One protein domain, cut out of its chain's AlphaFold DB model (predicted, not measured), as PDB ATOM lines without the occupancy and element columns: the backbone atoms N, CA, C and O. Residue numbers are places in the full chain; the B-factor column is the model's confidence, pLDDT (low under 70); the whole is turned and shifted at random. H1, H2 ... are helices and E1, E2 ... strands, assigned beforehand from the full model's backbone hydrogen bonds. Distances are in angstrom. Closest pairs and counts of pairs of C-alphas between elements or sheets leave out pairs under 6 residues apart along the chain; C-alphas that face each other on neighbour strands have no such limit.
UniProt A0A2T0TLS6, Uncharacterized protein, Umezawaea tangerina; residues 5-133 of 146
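Overview. This is residues 5 to 133 of the 146 residues of an uncharacterized protein of Umezawaea tangerina (UniProt A0A2T0TLS6). A twisted sheet of five strands, E1 to E5, has helix H2 packed along one face, while its other face has no named helix. Helix H4, the last element, packs on H2, and a small sheet of three strands, E6, E7 and E8, sits at one end of the large sheet, past the end of E5, joined to it through the short helix H3; H1 lies close to H2, clear of both sheets. The printed part has 129 residues, with four named helices and eight named strands in the order H1 E1 E2 H2 E3 E4 E5 H3 E6 E7 E8 H4, and its class is mixed, helices and strands. The large sheet runs E1 E2 E5 E4 E3 and is mixed; the small one runs E6 E7 E8 and is antiparallel. The whole is compact, with a radius of gyration of the C-alphas of 14.6 A and spans of 44 by 30 by 27 A.

Arrangement. The larger sheet holds, strand beside strand, E1 of residues 18 to 22, E2 of residues 27 to 32, E5 of residues 77 to 86, E4 of residues 65 to 74 and E3 of residues 52 to 60. E1 and E2 are an antiparallel hairpin, with N 20 and O 29 at 2.9 A. E2 and E5 are parallel at 17 degrees, with N 30 and O 80 at 2.9 A. E3, E4 and E5 form a meander, each strand the antiparallel neighbour of the one before, with N 57 and O 69 at 2.8 A and N 81 and O 70 at 2.8 A. H2, residues 37 to 48, is on one face at a height over the sheet of 8.1 A, making two layers, a helix layer and a sheet. It runs along the strands, over E5, at 14 degrees on the local plane; the closest C-alphas of the two are those of Ala 37 and Val 85, 4.9 A apart. E2, H2 and E3 are a split strand-helix-strand unit, two strands that run the same way with E5 and E4 between them, and its crossover is right-handed. H4, residues 121 to 133, touches H2 at a shallow tilt of 20 degrees, opposite ways, the closest C-alphas being those of Ala 42 and Val 128, 6.0 A apart. H1, residues 5 to 10, is close to H2 but not clearly touching, with the C-alphas of Met 8 and Ala 43 the closest at 7.0 A. H3, residues 87 to 90, only grazes both sheets, and residues 37 to 38 of H2 touch it. The second sheet, E6 of residues 92 to 97, E7 of residues 100 to 105 and E8 of residues 109 to 111, is also a meander, with N 95 and O 102 at 2.8 A and N 105 and O 109 at 2.8 A. Every O i to N i+4 pair is within hydrogen-bond range in H1, H2 and H4, and H3 is too short for such a pair.

Along the chain. H1 begins at C-alpha 5, (258.914, 295.793, 285.587). From first to last C-alpha E5 measures 30.1 A, E4 28.9 A, E3 25.1 A, H4 18.7 A, E2 17.0 A and H2 16.7 A. E5 begins at C-alpha 77, (263.405, 309.425, 296.747), and H4 ends at C-alpha 133, (266.763, 299.355, 263.922).

Size, cuts and confidence. The C-alphas of Thr 23 and Arg 98 are the two farthest apart, at 45.3 A. The printed part has no cut and no long link; those from H1 to E1 and from E8 to H4 are short, and the others are tight. In the link from E8 to H4, residues 116 to 117 pair antiparallel with residues 56 to 57 of E3. The mean pLDDT of the printed part is 71.5, and 54 residues are under 70, among them residues 99 to 133.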
ATOM      1  N   ARG A   5     258.454 297.192 285.544       68.56
ATOM      2  CA  ARG A   5     258.914 295.793 285.587       68.56
ATOM      3  C   ARG A   5     258.160 294.895 284.611       68.56
ATOM      4  O   ARG A   5     258.773 294.015 284.015       68.56
ATOM      5  N   ALA A   6     256.849 295.085 284.463       71.31
ATOM      6  CA  ALA A   6     256.070 294.339 283.482       71.31
ATOM      7  C   ALA A   6     256.505 294.711 282.059       71.31
ATOM      8  O   ALA A   6     256.716 293.821 281.246       71.31
ATOM      9  N   LEU A   7     256.733 295.999 281.790       67.19
ATOM     10  CA  LEU A   7     257.199 296.476 280.489       67.19
ATOM     11  C   LEU A   7     258.589 295.930 280.124       67.19
ATOM     12  O   LEU A   7     258.775 295.472 279.002       67.19
ATOM     13  N   MET A   8     259.531 295.897 281.070       72.69
ATOM     14  CA  MET A   8     260.849 295.286 280.866       72.69
ATOM     15  C   MET A   8     260.741 293.798 280.542       72.69
ATOM     16  O   MET A   8     261.346 293.348 279.575       72.69
ATOM     17  N   ARG A   9     259.915 293.046 281.289       78.00
ATOM     18  CA  ARG A   9     259.670 291.619 281.015       78.00
ATOM     19  C   ARG A   9     259.084 291.406 279.622       78.00
ATOM     20  O   ARG A   9     259.575 290.565 278.885       78.00
ATOM     21  N   THR A  10     258.073 292.189 279.239       73.25
ATOM     22  CA  THR A  10     257.460 292.100 277.902       73.25
ATOM     23  C   THR A  10     258.443 292.447 276.783       73.25
ATOM     24  O   THR A  10     258.271 291.994 275.658       73.25
ATOM     25  N   LYS A  11     259.459 293.266 277.068       68.94
ATOM     26  CA  LYS A  11     260.486 293.669 276.102       68.94
ATOM     27  C   LYS A  11     261.775 292.844 276.196       68.94
ATOM     28  O   LYS A  11     262.721 293.198 275.507       68.94
ATOM     29  N   GLY A  12     261.816 291.791 277.018       76.62
ATOM     30  CA  GLY A  12     263.003 290.946 277.191       76.62
ATOM     31  C   GLY A  12     264.220 291.676 277.770       76.62
ATOM     32  O   GLY A  12     265.337 291.213 277.594       76.62
ATOM     33  N   LEU A  13     264.021 292.821 278.431       78.50
ATOM     34  CA  LEU A  13     265.120 293.669 278.897       78.50
ATOM     35  C   LEU A  13     265.700 293.178 280.232       78.50
ATOM     36  O   LEU A  13     264.935 292.706 281.089       78.50
ATOM     37  N   PRO A  14     267.021 293.342 280.447       78.19
ATOM     38  CA  PRO A  14     267.690 292.925 281.667       78.19
ATOM     39  C   PRO A  14     267.129 293.688 282.861       78.19
ATOM     40  O   PRO A  14     266.805 294.875 282.785       78.19
ATOM     41  N   ARG A  15     266.994 292.988 283.986       81.50
ATOM     42  CA  ARG A  15     266.708 293.635 285.268       81.50
ATOM     43  C   ARG A  15     267.976 294.342 285.765       81.50
ATOM     44  O   ARG A  15     269.054 294.003 285.300       81.50
ATOM     45  N   PRO A  16     267.852 295.291 286.705       82.06
ATOM     46  CA  PRO A  16     269.026 295.840 287.370       82.06
ATOM     47  C   PRO A  16     269.815 294.708 288.028       82.06
ATOM     48  O   PRO A  16     269.239 293.928 288.790       82.06
ATOM     49  N   ASP A  17     271.105 294.635 287.729       85.69
ATOM     50  CA  ASP A  17     272.042 293.662 288.291       85.69
ATOM     51  C   ASP A  17     272.400 294.021 289.726       85.69
ATOM     52  O   ASP A  17     272.531 293.156 290.593       85.69
ATOM     53  N   ARG A  18     272.487 295.327 289.994       82.88
ATOM     54  CA  ARG A  18     272.696 295.865 291.330       82.88
ATOM     55  C   ARG A  18     271.578 296.830 291.683       82.88
ATOM     56  O   ARG A  18     271.268 297.752 290.932       82.88
ATOM     57  N   LEU A  19     270.997 296.626 292.860       82.38
ATOM     58  CA  LEU A  19     270.026 297.525 293.473       82.38
ATOM     59  C   LEU A  19     270.479 297.814 294.903       82.38
ATOM     60  O   LEU A  19     270.538 296.908 295.729       82.38
ATOM     61  N   VAL A  20     270.773 299.078 295.200       77.31
ATOM     62  CA  VAL A  20     271.108 299.537 296.554       77.31
ATOM     63  C   VAL A  20     270.075 300.565 296.982       77.31
ATOM     64  O   VAL A  20     269.867 301.562 296.298       77.31
ATOM     65  N   ILE A  21     269.422 300.330 298.118       78.81
ATOM     66  CA  ILE A  21     268.442 301.252 298.698       78.81
ATOM     67  C   ILE A  21     269.013 301.762 300.014       78.81
ATOM     68  O   ILE A  21     269.280 300.981 300.923       78.81
ATOM     69  N   SER A  22     269.179 303.074 300.119       64.94
ATOM     70  CA  SER A  22     269.592 303.733 301.351       64.94
ATOM     71  C   SER A  22     268.422 304.513 301.929       64.94
ATOM     72  O   SER A  22     267.981 305.524 301.379       64.94
ATOM     73  N   THR A  23     267.923 304.055 303.072       71.38
ATOM     74  CA  THR A  23     266.839 304.721 303.806       71.38
ATOM     75  C   THR A  23     267.323 305.995 304.494       71.38
ATOM     76  O   THR A  23     266.601 306.991 304.505       71.38
ATOM     77  N   ARG A  24     268.570 306.004 304.990       68.81
ATOM     78  CA  ARG A  24     269.197 307.165 305.645       68.81
ATOM     79  C   ARG A  24     269.335 308.356 304.692       68.81
ATOM     80  O   ARG A  24     269.032 309.475 305.083       68.81
ATOM     81  N   SER A  25     269.761 308.114 303.451       69.62
ATOM     82  CA  SER A  25     269.910 309.161 302.425       69.62
ATOM     83  C   SER A  25     268.722 309.259 301.467       69.62
ATOM     84  O   SER A  25     268.781 310.038 300.519       69.62
ATOM     85  N   ARG A  26     267.656 308.475 301.688       69.75
ATOM     86  CA  ARG A  26     266.466 308.406 300.819       69.75
ATOM     87  C   ARG A  26     266.829 308.250 299.338       69.75
ATOM     88  O   ARG A  26     266.280 308.937 298.475       69.75
ATOM     89  N   SER A  27     267.770 307.355 299.048       65.00
ATOM     90  CA  SER A  27     268.295 307.156 297.700       65.00
ATOM     91  C   SER A  27     268.213 305.708 297.236       65.00
ATOM     92  O   SER A  27     268.272 304.766 298.028       65.00
ATOM     93  N   VAL A  28     268.075 305.541 295.924       74.94
ATOM     94  CA  VAL A  28     268.038 304.253 295.239       74.94
ATOM     95  C   VAL A  28     269.066 304.276 294.116       74.94
ATOM     96  O   VAL A  28     269.015 305.137 293.241       74.94
ATOM     97  N   HIS A  29     269.989 303.320 294.129       83.06
ATOM     98  CA  HIS A  29     270.977 303.129 293.079       83.06
ATOM     99  C   HIS A  29     270.704 301.843 292.305       83.06
ATOM    100  O   HIS A  29     270.442 300.799 292.904       83.06
ATOM    101  N   LEU A  30     270.750 301.943 290.982       82.88
ATOM    102  CA  LEU A  30     270.429 300.884 290.037       82.88
ATOM    103  C   LEU A  30     271.550 300.780 289.004       82.88
ATOM    104  O   LEU A  30     271.866 301.768 288.344       82.88
ATOM    105  N   GLU A  31     272.106 299.587 288.832       86.56
ATOM    106  CA  GLU A  31     273.181 299.323 287.873       86.56
ATOM    107  C   GLU A  31     272.772 298.207 286.910       86.56
ATOM    108  O   GLU A  31     272.228 297.188 287.341       86.56
ATOM    109  N   PHE A  32     273.032 298.409 285.618       83.00
ATOM    110  CA  PHE A  32     272.814 297.422 284.559       83.00
ATOM    111  C   PHE A  32     274.159 297.057 283.926       83.00
ATOM    112  O   PHE A  32     274.751 297.847 283.189       83.00
ATOM    113  N   THR A  33     274.635 295.853 284.215       82.25
ATOM    114  CA  THR A  33     275.894 295.275 283.746       82.25
ATOM    115  C   THR A  33     275.689 294.012 282.906       82.25
ATOM    116  O   THR A  33     276.545 293.735 282.067       82.25
ATOM    117  N   SER A  34     274.557 293.303 283.022       75.06
ATOM    118  CA  SER A  34     274.237 292.101 282.236       75.06
ATOM    119  C   SER A  34     273.339 292.371 281.022       75.06
ATOM    120  O   SER A  34     272.627 293.372 280.945       75.06
ATOM    121  N   GLY A  35     273.359 291.448 280.058       77.06
ATOM    122  CA  GLY A  35     272.641 291.575 278.787       77.06
ATOM    123  C   GLY A  35     273.442 292.320 277.720       77.06
ATOM    124  O   GLY A  35     274.581 292.734 277.941       77.06
ATOM    125  N   THR A  36     272.856 292.472 276.532       79.75
ATOM    126  CA  THR A  36     273.523 293.185 275.436       79.75
ATOM    127  C   THR A  36     273.637 294.678 275.762       79.75
ATOM    128  O   THR A  36     272.799 295.242 276.471       79.75
ATOM    129  N   ALA A  37     274.664 295.355 275.245       77.25
ATOM    130  CA  ALA A  37     274.811 296.807 275.374       77.25
ATOM    131  C   ALA A  37     273.523 297.612 275.069       77.25
ATOM    132  O   ALA A  37     273.112 298.414 275.914       77.25
ATOM    133  N   PRO A  38     272.827 297.396 273.937       74.75
ATOM    134  CA  PRO A  38     271.587 298.115 273.649       74.75
ATOM    135  C   PRO A  38     270.457 297.784 274.628       74.75
ATOM    136  O   PRO A  38     269.667 298.673 274.946       74.75
ATOM    137  N   ASP A  39     270.386 296.559 275.152       79.44
ATOM    138  CA  ASP A  39     269.366 296.199 276.139       79.44
ATOM    139  C   ASP A  39     269.619 296.858 277.497       79.44
ATOM    140  O   ASP A  39     268.673 297.346 278.119       79.44
ATOM    141  N   ARG A  40     270.885 296.945 277.934       81.56
ATOM    142  CA  ARG A  40     271.283 297.688 279.144       81.56
ATOM    143  C   ARG A  40     270.904 299.161 279.031       81.56
ATOM    144  O   ARG A  40     270.287 299.718 279.939       81.56
ATOM    145  N   LEU A  41     271.204 299.774 277.885       80.00
ATOM    146  CA  LEU A  41     270.857 301.167 277.627       80.00
ATOM    147  C   LEU A  41     269.338 301.373 277.577       80.00
ATOM    148  O   LEU A  41     268.810 302.288 278.209       80.00
ATOM    149  N   ALA A  42     268.615 300.499 276.874       77.69
ATOM    150  CA  ALA A  42     267.160 300.553 276.803       77.69
ATOM    151  C   ALA A  42     266.517 300.375 278.185       77.69
ATOM    152  O   ALA A  42     265.558 301.081 278.496       77.69
ATOM    153  N   ALA A  43     267.041 299.475 279.021       80.25
ATOM    154  CA  ALA A  43     266.576 299.259 280.386       80.25
ATOM    155  C   ALA A  43     266.774 300.504 281.264       80.25
ATOM    156  O   ALA A  43     265.824 300.922 281.930       80.25
ATOM    157  N   LEU A  44     267.956 301.131 281.218       85.69
ATOM    158  CA  LEU A  44     268.239 302.374 281.942       85.69
ATOM    159  C   LEU A  44     267.284 303.496 281.526       85.69
ATOM    160  O   LEU A  44     266.680 304.144 282.382       85.69
ATOM    161  N   LEU A  45     267.101 303.686 280.219       80.69
ATOM    162  CA  LEU A  45     266.232 304.723 279.668       80.69
ATOM    163  C   LEU A  45     264.751 304.483 280.009       80.69
ATOM    164  O   LEU A  45     264.027 305.410 280.354       80.69
ATOM    165  N   LEU A  46     264.284 303.232 279.980       79.62
ATOM    166  CA  LEU A  46     262.919 302.877 280.387       79.62
ATOM    167  C   LEU A  46     262.656 303.079 281.882       79.62
ATOM    168  O   LEU A  46     261.511 303.294 282.279       79.62
ATOM    169  N   TRP A  47     263.689 303.003 282.714       81.00
ATOM    170  CA  TRP A  47     263.574 303.362 284.122       81.00
ATOM    171  C   TRP A  47     263.589 304.871 284.334       81.00
ATOM    172  O   TRP A  47     262.753 305.373 285.094       81.00
ATOM    173  N   SER A  48     264.494 305.584 283.660       81.75
ATOM    174  CA  SER A  48     264.657 307.027 283.837       81.75
ATOM    175  C   SER A  48     263.387 307.794 283.478       81.75
ATOM    176  O   SER A  48     263.009 308.684 284.227       81.75
ATOM    177  N   ILE A  49     262.635 307.378 282.451       78.31
ATOM    178  CA  ILE A  49     261.352 308.014 282.075       78.31
ATOM    179  C   ILE A  49     260.273 307.981 283.169       78.31
ATOM    180  O   ILE A  49     259.230 308.607 283.010       78.31
ATOM    181  N   THR A  50     260.470 307.215 284.247       78.31
ATOM    182  CA  THR A  50     259.534 307.180 285.383       78.31
ATOM    183  C   THR A  50     259.949 308.057 286.550       78.31
ATOM    184  O   THR A  50     259.309 308.004 287.603       78.31
ATOM    185  N   LEU A  51     261.028 308.813 286.375       78.81
ATOM    186  CA  LEU A  51     261.538 309.765 287.338       78.81
ATOM    187  C   LEU A  51     261.161 311.185 286.908       78.81
ATOM    188  O   LEU A  51     261.121 311.513 285.724       78.81
ATOM    189  N   ASP A  52     260.943 312.030 287.899       78.00
ATOM    190  CA  ASP A  52     260.766 313.464 287.769       78.00
ATOM    191  C   ASP A  52     262.140 314.150 287.742       78.00
ATOM    192  O   ASP A  52     263.041 313.790 288.510       78.00
ATOM    193  N   GLY A  53     262.298 315.157 286.878       77.19
ATOM    194  CA  GLY A  53     263.523 315.961 286.793       77.19
ATOM    195  C   GLY A  53     264.763 315.159 286.385       77.19
ATOM    196  O   GLY A  53     265.804 315.277 287.027       77.19
ATOM    197  N   VAL A  54     264.636 314.308 285.361       79.69
ATOM    198  CA  VAL A  54     265.735 313.457 284.888       79.69
ATOM    199  C   VAL A  54     266.889 314.294 284.345       79.69
ATOM    200  O   VAL A  54     266.700 315.115 283.453       79.69
ATOM    201  N   SER A  55     268.096 314.007 284.822       77.06
ATOM    202  CA  SER A  55     269.347 314.429 284.194       77.06
ATOM    203  C   SER A  55     270.089 313.199 283.694       77.06
ATOM    204  O   SER A  55     270.244 312.228 284.440       77.06
ATOM    205  N   LEU A  56     270.532 313.230 282.438       76.62
ATOM    206  CA  LEU A  56     271.360 312.185 281.847       76.62
ATOM    207  C   LEU A  56     272.769 312.723 281.625       76.62
ATOM    208  O   LEU A  56     272.963 313.825 281.116       76.62
ATOM    209  N   VAL A  57     273.751 311.913 281.996       75.88
ATOM    210  CA  VAL A  57     275.166 312.197 281.797       75.88
ATOM    211  C   VAL A  57     275.761 311.067 280.982       75.88
ATOM    212  O   VAL A  57     275.661 309.896 281.355       75.88
ATOM    213  N   TRP A  58     276.399 311.440 279.878       75.62
ATOM    214  CA  TRP A  58     277.124 310.528 279.009       75.62
ATOM    215  C   TRP A  58     278.615 310.773 279.187       75.62
ATOM    216  O   TRP A  58     279.134 311.855 278.899       75.62
ATOM    217  N   THR A  59     279.311 309.751 279.658       73.19
ATOM    218  CA  THR A  59     280.751 309.792 279.864       73.19
ATOM    219  C   THR A  59     281.396 308.857 278.862       73.19
ATOM    220  O   THR A  59     281.281 307.637 278.968       73.19
ATOM    221  N   HIS A  60     282.085 309.431 277.879       70.00
ATOM    222  CA  HIS A  60     282.967 308.661 277.015       70.00
ATOM    223  C   HIS A  60     284.258 308.364 277.777       70.00
ATOM    224  O   HIS A  60     284.960 309.286 278.198       70.00
ATOM    225  N   GLN A  61     284.562 307.087 277.970       68.19
ATOM    226  CA  GLN A  61     285.830 306.668 278.546       68.19
ATOM    227  C   GLN A  61     286.857 306.471 277.416       68.19
ATOM    228  O   GLN A  61     286.481 306.054 276.320       68.19
ATOM    229  N   PRO A  62     288.162 306.720 277.643       56.97
ATOM    230  CA  PRO A  62     289.187 306.755 276.586       56.97
ATOM    231  C   PRO A  62     289.424 305.447 275.804       56.97
ATOM    232  O   PRO A  62     290.332 305.389 274.982       56.97
ATOM    233  N   ARG A  63     288.673 304.379 276.081       59.44
ATOM    234  CA  ARG A  63     288.962 303.009 275.643       59.44
ATOM    235  C   ARG A  63     287.770 302.288 275.013       59.44
ATOM    236  O   ARG A  63     287.704 301.084 275.129       59.44
ATOM    237  N   THR A  64     286.894 303.010 274.310       69.81
ATOM    238  CA  THR A  64     285.734 302.484 273.548       69.81
ATOM    239  C   THR A  64     284.465 302.194 274.337       69.81
ATOM    240  O   THR A  64     283.526 301.662 273.756       69.81
ATOM    241  N   SER A  65     284.375 302.583 275.607       73.12
ATOM    242  CA  SER A  65     283.148 302.467 276.397       73.12
ATOM    243  C   SER A  65     282.464 303.824 276.596       73.12
ATOM    244  O   SER A  65     283.096 304.870 276.773       73.12
ATOM    245  N   VAL A  66     281.136 303.806 276.577       75.75
ATOM    246  CA  VAL A  66     280.266 304.910 276.978       75.75
ATOM    247  C   VAL A  66     279.545 304.486 278.247       75.75
ATOM    248  O   VAL A  66     278.836 303.482 278.277       75.75
ATOM    249  N   SER A  67     279.713 305.266 279.307       80.94
ATOM    250  CA  SER A  67     278.911 305.136 280.516       80.94
ATOM    251  C   SER A  67     277.779 306.149 280.483       80.94
ATOM    252  O   SER A  67     277.985 307.325 280.187       80.94
ATOM    253  N   VAL A  68     276.579 305.686 280.799       81.31
ATOM    254  CA  VAL A  68     275.364 306.489 280.858       81.31
ATOM    255  C   VAL A  68     274.881 306.463 282.284       81.31
ATOM    256  O   VAL A  68     274.575 305.397 282.819       81.31
ATOM    257  N   ALA A  69     274.811 307.632 282.899       84.31
ATOM    258  CA  ALA A  69     274.202 307.801 284.201       84.31
ATOM    259  C   ALA A  69     272.912 308.601 284.046       84.31
ATOM    260  O   ALA A  69     272.886 309.600 283.335       84.31
ATOM    261  N   ALA A  70     271.847 308.181 284.720       83.50
ATOM    262  CA  ALA A  70     270.646 308.987 284.871       83.50
ATOM    263  C   ALA A  70     270.425 309.280 286.349       83.50
ATOM    264  O   ALA A  70     270.503 308.377 287.179       83.50
ATOM    265  N   THR A  71     270.095 310.517 286.683       84.50
ATOM    266  CA  THR A  71     269.611 310.870 288.017       84.50
ATOM    267  C   THR A  71     268.221 311.461 287.916       84.50
ATOM    268  O   THR A  71     267.861 312.024 286.889       84.50
ATOM    269  N   GLY A  72     267.411 311.301 288.955       82.25
ATOM    270  CA  GLY A  72     266.063 311.860 289.000       82.25
ATOM    271  C   GLY A  72     265.404 311.600 290.343       82.25
ATOM    272  O   GLY A  72     266.024 311.054 291.259       82.25
ATOM    273  N   ARG A  73     264.143 311.995 290.490       76.44
ATOM    274  CA  ARG A  73     263.384 311.783 291.725       76.44
ATOM    275  C   ARG A  73     262.095 311.035 291.464       76.44
ATOM    276  O   ARG A  73     261.538 311.103 290.384       76.44
ATOM    277  N   ARG A  74     261.600 310.319 292.465       79.06
ATOM    278  CA  ARG A  74     260.237 309.785 292.445       79.06
ATOM    279  C   ARG A  74     259.752 309.604 293.866       79.06
ATOM    280  O   ARG A  74     260.451 309.004 294.679       79.06
ATOM    281  N   SER A  75     258.561 310.120 294.168       78.50
ATOM    282  CA  SER A  75     257.937 309.978 295.495       78.50
ATOM    283  C   SER A  75     258.864 310.400 296.652       78.50
ATOM    284  O   SER A  75     258.909 309.750 297.691       78.50
ATOM    285  N   GLY A  76     259.651 311.466 296.457       70.50
ATOM    286  CA  GLY A  76     260.592 311.982 297.462       70.50
ATOM    287  C   GLY A  76     261.909 311.207 297.609       70.50
ATOM    288  O   GLY A  76     262.729 311.585 298.444       70.50
ATOM    289  N   LEU A  77     262.140 310.161 296.807       70.19
ATOM    290  CA  LEU A  77     263.405 309.425 296.747       70.19
ATOM    291  C   LEU A  77     264.265 309.918 295.583       70.19
ATOM    292  O   LEU A  77     263.748 310.168 294.492       70.19
ATOM    293  N   ALA A  78     265.576 310.015 295.802       79.06
ATOM    294  CA  ALA A  78     266.549 310.266 294.745       79.06
ATOM    295  C   ALA A  78     266.966 308.947 294.084       79.06
ATOM    296  O   ALA A  78     267.311 307.985 294.765       79.06
ATOM    297  N   PHE A  79     266.956 308.903 292.760       81.81
ATOM    298  CA  PHE A  79     267.357 307.745 291.975       81.81
ATOM    299  C   PHE A  79     268.627 308.058 291.199       81.81
ATOM    300  O   PHE A  79     268.719 309.109 290.569       81.81
ATOM    301  N   SER A  80     269.556 307.107 291.211       85.88
ATOM    302  CA  SER A  80     270.767 307.120 290.393       85.88
ATOM    303  C   SER A  80     270.853 305.806 289.626       85.88
ATOM    304  O   SER A  80     271.019 304.744 290.220       85.88
ATOM    305  N   LEU A  81     270.733 305.877 288.310       84.38
ATOM    306  CA  LEU A  81     270.824 304.761 287.378       84.38
ATOM    307  C   LEU A  81     272.164 304.830 286.650       84.38
ATOM    308  O   LEU A  81     272.585 305.922 286.277       84.38
ATOM    309  N   ALA A  82     272.795 303.689 286.401       86.06
ATOM    310  CA  ALA A  82     274.005 303.611 285.593       86.06
ATOM    311  C   ALA A  82     273.987 302.389 284.666       86.06
ATOM    312  O   ALA A  82     273.540 301.305 285.046       86.06
ATOM    313  N   ALA A  83     274.478 302.578 283.446       83.62
ATOM    314  CA  ALA A  83     274.772 301.518 282.493       83.62
ATOM    315  C   ALA A  83     276.094 301.840 281.794       83.62
ATOM    316  O   ALA A  83     276.378 303.003 281.507       83.62
ATOM    317  N   SER A  84     276.892 300.820 281.497       81.62
ATOM    318  CA  SER A  84     278.098 300.961 280.681       81.62
ATOM    319  C   SER A  84     277.980 300.078 279.450       81.62
ATOM    320  O   SER A  84     277.502 298.945 279.538       81.62
ATOM    321  N   VAL A  85     278.370 300.615 278.302       75.19
ATOM    322  CA  VAL A  85     278.225 299.967 277.000       75.19
ATOM    323  C   VAL A  85     279.462 300.207 276.153       75.19
ATOM    324  O   VAL A  85     279.977 301.322 276.123       75.19
ATOM    325  N   ASP A  86     279.917 299.185 275.434       76.38
ATOM    326  CA  ASP A  86     280.959 299.374 274.432       76.38
ATOM    327  C   ASP A  86     280.363 300.017 273.179       76.38
ATOM    328  O   ASP A  86     279.283 299.664 272.699       76.38
ATOM    329  N   VAL A  87     281.069 301.012 272.655       71.44
ATOM    330  CA  VAL A  87     280.653 301.836 271.520       71.44
ATOM    331  C   VAL A  87     280.454 300.976 270.270       71.44
ATOM    332  O   VAL A  87     279.486 301.173 269.538       71.44
ATOM    333  N   THR A  88     281.303 299.968 270.070       72.50
ATOM    334  CA  THR A  88     281.221 299.008 268.957       72.50
ATOM    335  C   THR A  88     279.962 298.140 268.995       72.50
ATOM    336  O   THR A  88     279.447 297.730 267.949       72.50
ATOM    337  N   ASP A  89     279.415 297.881 270.184       73.25
ATOM    338  CA  ASP A  89     278.197 297.078 270.336       73.25
ATOM    339  C   ASP A  89     276.944 297.845 269.898       73.25
ATOM    340  O   ASP A  89     275.915 297.248 269.583       73.25
ATOM    341  N   LEU A  90     277.040 299.174 269.838       69.81
ATOM    342  CA  LEU A  90     275.986 300.073 269.374       69.81
ATOM    343  C   LEU A  90     276.163 300.494 267.907       69.81
ATOM    344  O   LEU A  90     275.542 301.470 267.481       69.81
ATOM    345  N   ASP A  91     277.013 299.786 267.151       68.12
ATOM    346  CA  ASP A  91     277.451 300.194 265.803       68.12
ATOM    347  C   ASP A  91     278.000 301.628 265.806       68.12
ATOM    348  O   ASP A  91     277.729 302.468 264.943       68.12
ATOM    349  N   GLY A  92     278.682 301.946 266.902       68.44
ATOM    350  CA  GLY A  92     279.284 303.228 267.138       68.44
ATOM    351  C   GLY A  92     280.765 303.208 266.816       68.44
ATOM    352  O   GLY A  92     281.436 302.178 266.895       68.44
ATOM    353  N   HIS A  93     281.293 304.383 266.515       69.25
ATOM    354  CA  HIS A  93     282.724 304.607 266.379       69.25
ATOM    355  C   HIS A  93     283.106 305.930 267.033       69.25
ATOM    356  O   HIS A  93     282.312 306.874 267.104       69.25
ATOM    357  N   ALA A  94     284.337 305.984 267.536       70.62
ATOM    358  CA  ALA A  94     284.928 307.241 267.953       70.62
ATOM    359  C   ALA A  94     285.182 308.113 266.714       70.62
ATOM    360  O   ALA A  94     285.621 307.630 265.672       70.62
ATOM    361  N   GLY A  95     284.904 309.402 266.841       68.62
ATOM    362  CA  GLY A  95     285.127 310.407 265.817       68.62
ATOM    363  C   GLY A  95     285.571 311.727 266.434       68.62
ATOM    364  O   GLY A  95     285.730 311.854 267.650       68.62
ATOM    365  N   VAL A  96     285.763 312.725 265.578       69.44
ATOM    366  CA  VAL A  96     286.108 314.086 265.988       69.44
ATOM    367  C   VAL A  96     285.143 315.049 265.307       69.44
ATOM    368  O   VAL A  96     285.041 315.054 264.083       69.44
ATOM    369  N   ASP A  97     284.442 315.867 266.091       66.56
ATOM    370  CA  ASP A  97     283.584 316.946 265.593       66.56
ATOM    371  C   ASP A  97     284.133 318.282 266.099       66.56
ATOM    372  O   ASP A  97     284.278 318.493 267.304       66.56
ATOM    373  N   ARG A  98     284.509 319.176 265.175       71.25
ATOM    374  CA  ARG A  98     285.115 320.491 265.477       71.25
ATOM    375  C   ARG A  98     286.278 320.424 266.484       71.25
ATOM    376  O   ARG A  98     286.375 321.243 267.394       71.25
ATOM    377  N   GLY A  99     287.148 319.422 266.337       67.69
ATOM    378  CA  GLY A  99     288.312 319.217 267.209       67.69
ATOM    379  C   GLY A  99     287.993 318.615 268.583       67.69
ATOM    380  O   GLY A  99     288.897 318.477 269.402       67.69
ATOM    381  N   ARG A 100     286.735 318.241 268.852       64.56
ATOM    382  CA  ARG A 100     286.331 317.552 270.083       64.56
ATOM    383  C   ARG A 100     286.076 316.073 269.800       64.56
ATOM    384  O   ARG A 100     285.458 315.766 268.780       64.56
ATOM    385  N   PRO A 101     286.517 315.156 270.678       65.12
ATOM    386  CA  PRO A 101     286.161 313.752 270.540       65.12
ATOM    387  C   PRO A 101     284.641 313.616 270.626       65.12
ATOM    388  O   PRO A 101     284.016 314.243 271.474       65.12
ATOM    389  N   VAL A 102     284.053 312.814 269.748       69.19
ATOM    390  CA  VAL A 102     282.631 312.460 269.758       69.19
ATOM    391  C   VAL A 102     282.484 310.961 269.550       69.19
ATOM    392  O   VAL A 102     283.342 310.324 268.946       69.19
ATOM    393  N   VAL A 103     281.383 310.387 270.018       65.69
ATOM    394  CA  VAL A 103     280.971 309.035 269.639       65.69
ATOM    395  C   VAL A 103     279.808 309.149 268.674       65.69
ATOM    396  O   VAL A 103     278.779 309.726 269.015       65.69
ATOM    397  N   VAL A 104     279.957 308.599 267.473       64.25
ATOM    398  CA  VAL A 104     278.866 308.524 266.501       64.25
ATOM    399  C   VAL A 104     278.229 307.152 266.624       64.25
ATOM    400  O   VAL A 104     278.843 306.166 266.238       64.25
ATOM    401  N   LEU A 105     277.013 307.082 267.160       65.56
ATOM    402  CA  LEU A 105     276.223 305.856 267.256       65.56
ATOM    403  C   LEU A 105     275.364 305.680 266.005       65.56
ATOM    404  O   LEU A 105     274.667 306.618 265.595       65.56
ATOM    405  N   ALA A 106     275.374 304.473 265.432       62.41
ATOM    406  CA  ALA A 106     274.530 304.102 264.296       62.41
ATOM    407  C   ALA A 106     274.655 305.044 263.079       62.41
ATOM    408  O   ALA A 106     273.702 305.193 262.316       62.41
ATOM    409  N   GLY A 107     275.778 305.761 262.949       56.44
ATOM    410  CA  GLY A 107     276.010 306.770 261.907       56.44
ATOM    411  C   GLY A 107     275.182 308.062 262.017       56.44
ATOM    412  O   GLY A 107     275.336 308.940 261.173       56.44
ATOM    413  N   VAL A 108     274.317 308.208 263.029       57.19
ATOM    414  CA  VAL A 108     273.331 309.309 263.091       57.19
ATOM    415  C   VAL A 108     273.447 310.131 264.369       57.19
ATOM    416  O   VAL A 108     273.303 311.351 264.324       57.19
ATOM    417  N   PHE A 109     273.697 309.498 265.516       56.38
ATOM    418  CA  PHE A 109     273.647 310.188 266.802       56.38
ATOM    419  C   PHE A 109     275.055 310.509 267.298       56.38
ATOM    420  O   PHE A 109     275.847 309.599 267.522       56.38
ATOM    421  N   ARG A 110     275.371 311.797 267.462       61.97
ATOM    422  CA  ARG A 110     276.678 312.251 267.953       61.97
ATOM    423  C   ARG A 110     276.595 312.527 269.448       61.97
ATOM    424  O   ARG A 110     275.853 313.403 269.870       61.97
ATOM    425  N   LEU A 111     277.377 311.798 270.229       61.50
ATOM    426  CA  LEU A 111     277.566 312.027 271.655       61.50
ATOM    427  C   LEU A 111     278.864 312.802 271.864       61.50
ATOM    428  O   LEU A 111     279.945 312.288 271.573       61.50
ATOM    429  N   ALA A 112     278.764 314.020 272.384       59.84
ATOM    430  CA  ALA A 112     279.919 314.729 272.915       59.84
ATOM    431  C   ALA A 112     280.183 314.274 274.370       59.84
ATOM    432  O   ALA A 112     279.233 314.084 275.131       59.84
ATOM    433  N   PRO A 113     281.446 314.082 274.785       55.78
ATOM    434  CA  PRO A 113     281.782 313.732 276.156       55.78
ATOM    435  C   PRO A 113     281.363 314.824 277.146       55.78
ATOM    436  O   PRO A 113     281.597 316.008 276.905       55.78
ATOM    437  N   CYS A 114     280.852 314.396 278.304       53.97
ATOM    438  CA  CYS A 114     280.670 315.212 279.509       53.97
ATOM    439  C   CYS A 114     279.726 316.413 279.375       53.97
ATOM    440  O   CYS A 114     279.961 317.444 280.007       53.97
ATOM    441  N   VAL A 115     278.628 316.283 278.630       51.03
ATOM    442  CA  VAL A 115     277.538 317.260 278.731       51.03
ATOM    443  C   VAL A 115     276.405 316.644 279.560       51.03
ATOM    444  O   VAL A 115     275.795 315.666 279.123       51.03
ATOM    445  N   PRO A 116     276.141 317.141 280.784       50.69
ATOM    446  CA  PRO A 116     274.872 316.891 281.446       50.69
ATOM    447  C   PRO A 116     273.792 317.598 280.628       50.69
ATOM    448  O   PRO A 116     273.699 318.824 280.640       50.69
ATOM    449  N   GLU A 117     273.002 316.827 279.890       52.34
ATOM    450  CA  GLU A 117     271.915 317.359 279.072       52.34
ATOM    451  C   GLU A 117     270.575 316.997 279.708       52.34
ATOM    452  O   GLU A 117     270.340 315.872 280.163       52.34
ATOM    453  N   SER A 118     269.681 317.982 279.758       51.75
ATOM    454  CA  SER A 118     268.275 317.745 280.065       51.75
ATOM    455  C   SER A 118     267.640 317.133 278.826       51.75
ATOM    456  O   SER A 118     267.378 317.836 277.856       51.75
ATOM    457  N   VAL A 119     267.433 315.820 278.845       54.97
ATOM    458  CA  VAL A 119     266.908 315.081 277.694       54.97
ATOM    459  C   VAL A 119     265.411 314.876 277.873       54.97
ATOM    460  O   VAL A 119     264.945 314.441 278.930       54.97
ATOM    461  N   THR A 120     264.642 315.169 276.833       56.62
ATOM    462  CA  THR A 120     263.197 314.948 276.826       56.62
ATOM    463  C   THR A 120     262.860 313.474 276.575       56.62
ATOM    464  O   THR A 120     263.638 312.698 276.016       56.62
ATOM    465  N   HIS A 121     261.649 313.060 276.960       49.50
ATOM    466  CA  HIS A 121     261.161 311.693 276.740       49.50
ATOM    467  C   HIS A 121     261.179 311.278 275.258       49.50
ATOM    468  O   HIS A 121     261.442 310.121 274.924       49.50
ATOM    469  N   GLU A 122     260.897 312.215 274.355       52.44
ATOM    470  CA  GLU A 122     260.802 311.941 272.923       52.44
ATOM    471  C   GLU A 122     262.169 311.622 272.301       52.44
ATOM    472  O   GLU A 122     262.293 310.703 271.482       52.44
ATOM    473  N   GLU A 123     263.211 312.324 272.743       48.28
ATOM    474  CA  GLU A 123     264.600 312.093 272.340       48.28
ATOM    475  C   GLU A 123     265.083 310.718 272.809       48.28
ATOM    476  O   GLU A 123     265.633 309.942 272.021       48.28
ATOM    477  N   VAL A 124     264.756 310.353 274.052       52.44
ATOM    478  CA  VAL A 124     265.012 309.017 274.604       52.44
ATOM    479  C   VAL A 124     264.310 307.928 273.780       52.44
ATOM    480  O   VAL A 124     264.922 306.929 273.390       52.44
ATOM    481  N   ALA A 125     263.033 308.122 273.444       54.06
ATOM    482  CA  ALA A 125     262.273 307.173 272.632       54.06
ATOM    483  C   ALA A 125     262.827 307.041 271.200       54.06
ATOM    484  O   ALA A 125     262.744 305.972 270.584       54.06
ATOM    485  N   ARG A 126     263.392 308.115 270.638       59.22
ATOM    486  CA  ARG A 126     264.048 308.109 269.322       59.22
ATOM    487  C   ARG A 126     265.348 307.299 269.349       59.22
ATOM    488  O   ARG A 126     265.523 306.439 268.488       59.22
ATOM    489  N   LEU A 127     266.181 307.487 270.372       59.38
ATOM    490  CA  LEU A 127     267.419 306.724 270.591       59.38
ATOM    491  C   LEU A 127     267.164 305.215 270.701       59.38
ATOM    492  O   LEU A 127     267.800 304.421 270.009       59.38
ATOM    493  N   VAL A 128     266.172 304.810 271.499       64.31
ATOM    494  CA  VAL A 128     265.808 303.390 271.649       64.31
ATOM    495  C   VAL A 128     265.321 302.786 270.325       64.31
ATOM    496  O   VAL A 128     265.667 301.650 269.996       64.31
ATOM    497  N   ARG A 129     264.523 303.527 269.542       66.44
ATOM    498  CA  ARG A 129     264.064 303.070 268.218       66.44
ATOM    499  C   ARG A 129     265.229 302.882 267.247       66.44
ATOM    500  O   ARG A 129     265.270 301.871 266.549       66.44
ATOM    501  N   LEU A 130     266.180 303.813 267.241       62.38
ATOM    502  CA  LEU A 130     267.376 303.735 266.402       62.38
ATOM    503  C   LEU A 130     268.234 302.518 266.757       62.38
ATOM    504  O   LEU A 130     268.514 301.718 265.866       62.38
ATOM    505  N   GLY A 131     268.547 302.309 268.041       58.19
ATOM    506  CA  GLY A 131     269.320 301.144 268.488       58.19
ATOM    507  C   GLY A 131     268.687 299.810 268.073       58.19
ATOM    508  O   GLY A 131     269.367 298.913 267.581       58.19
ATOM    509  N   ARG A 132     267.354 299.701 268.148       67.06
ATOM    510  CA  ARG A 132     266.631 298.511 267.665       67.06
ATOM    511  C   ARG A 132     266.709 298.329 266.151       67.06
ATOM    512  O   ARG A 132     266.813 297.200 265.683       67.06
ATOM    513  N   SER A 133     266.669 299.418 265.386       64.31
ATOM    514  CA  SER A 133     266.763 299.355 263.922       64.31
ATOM    515  C   SER A 133     268.138 298.885 263.430       64.31
ATOM    516  O   SER A 133     268.232 298.266 262.373       64.31
TER     517      SER A 133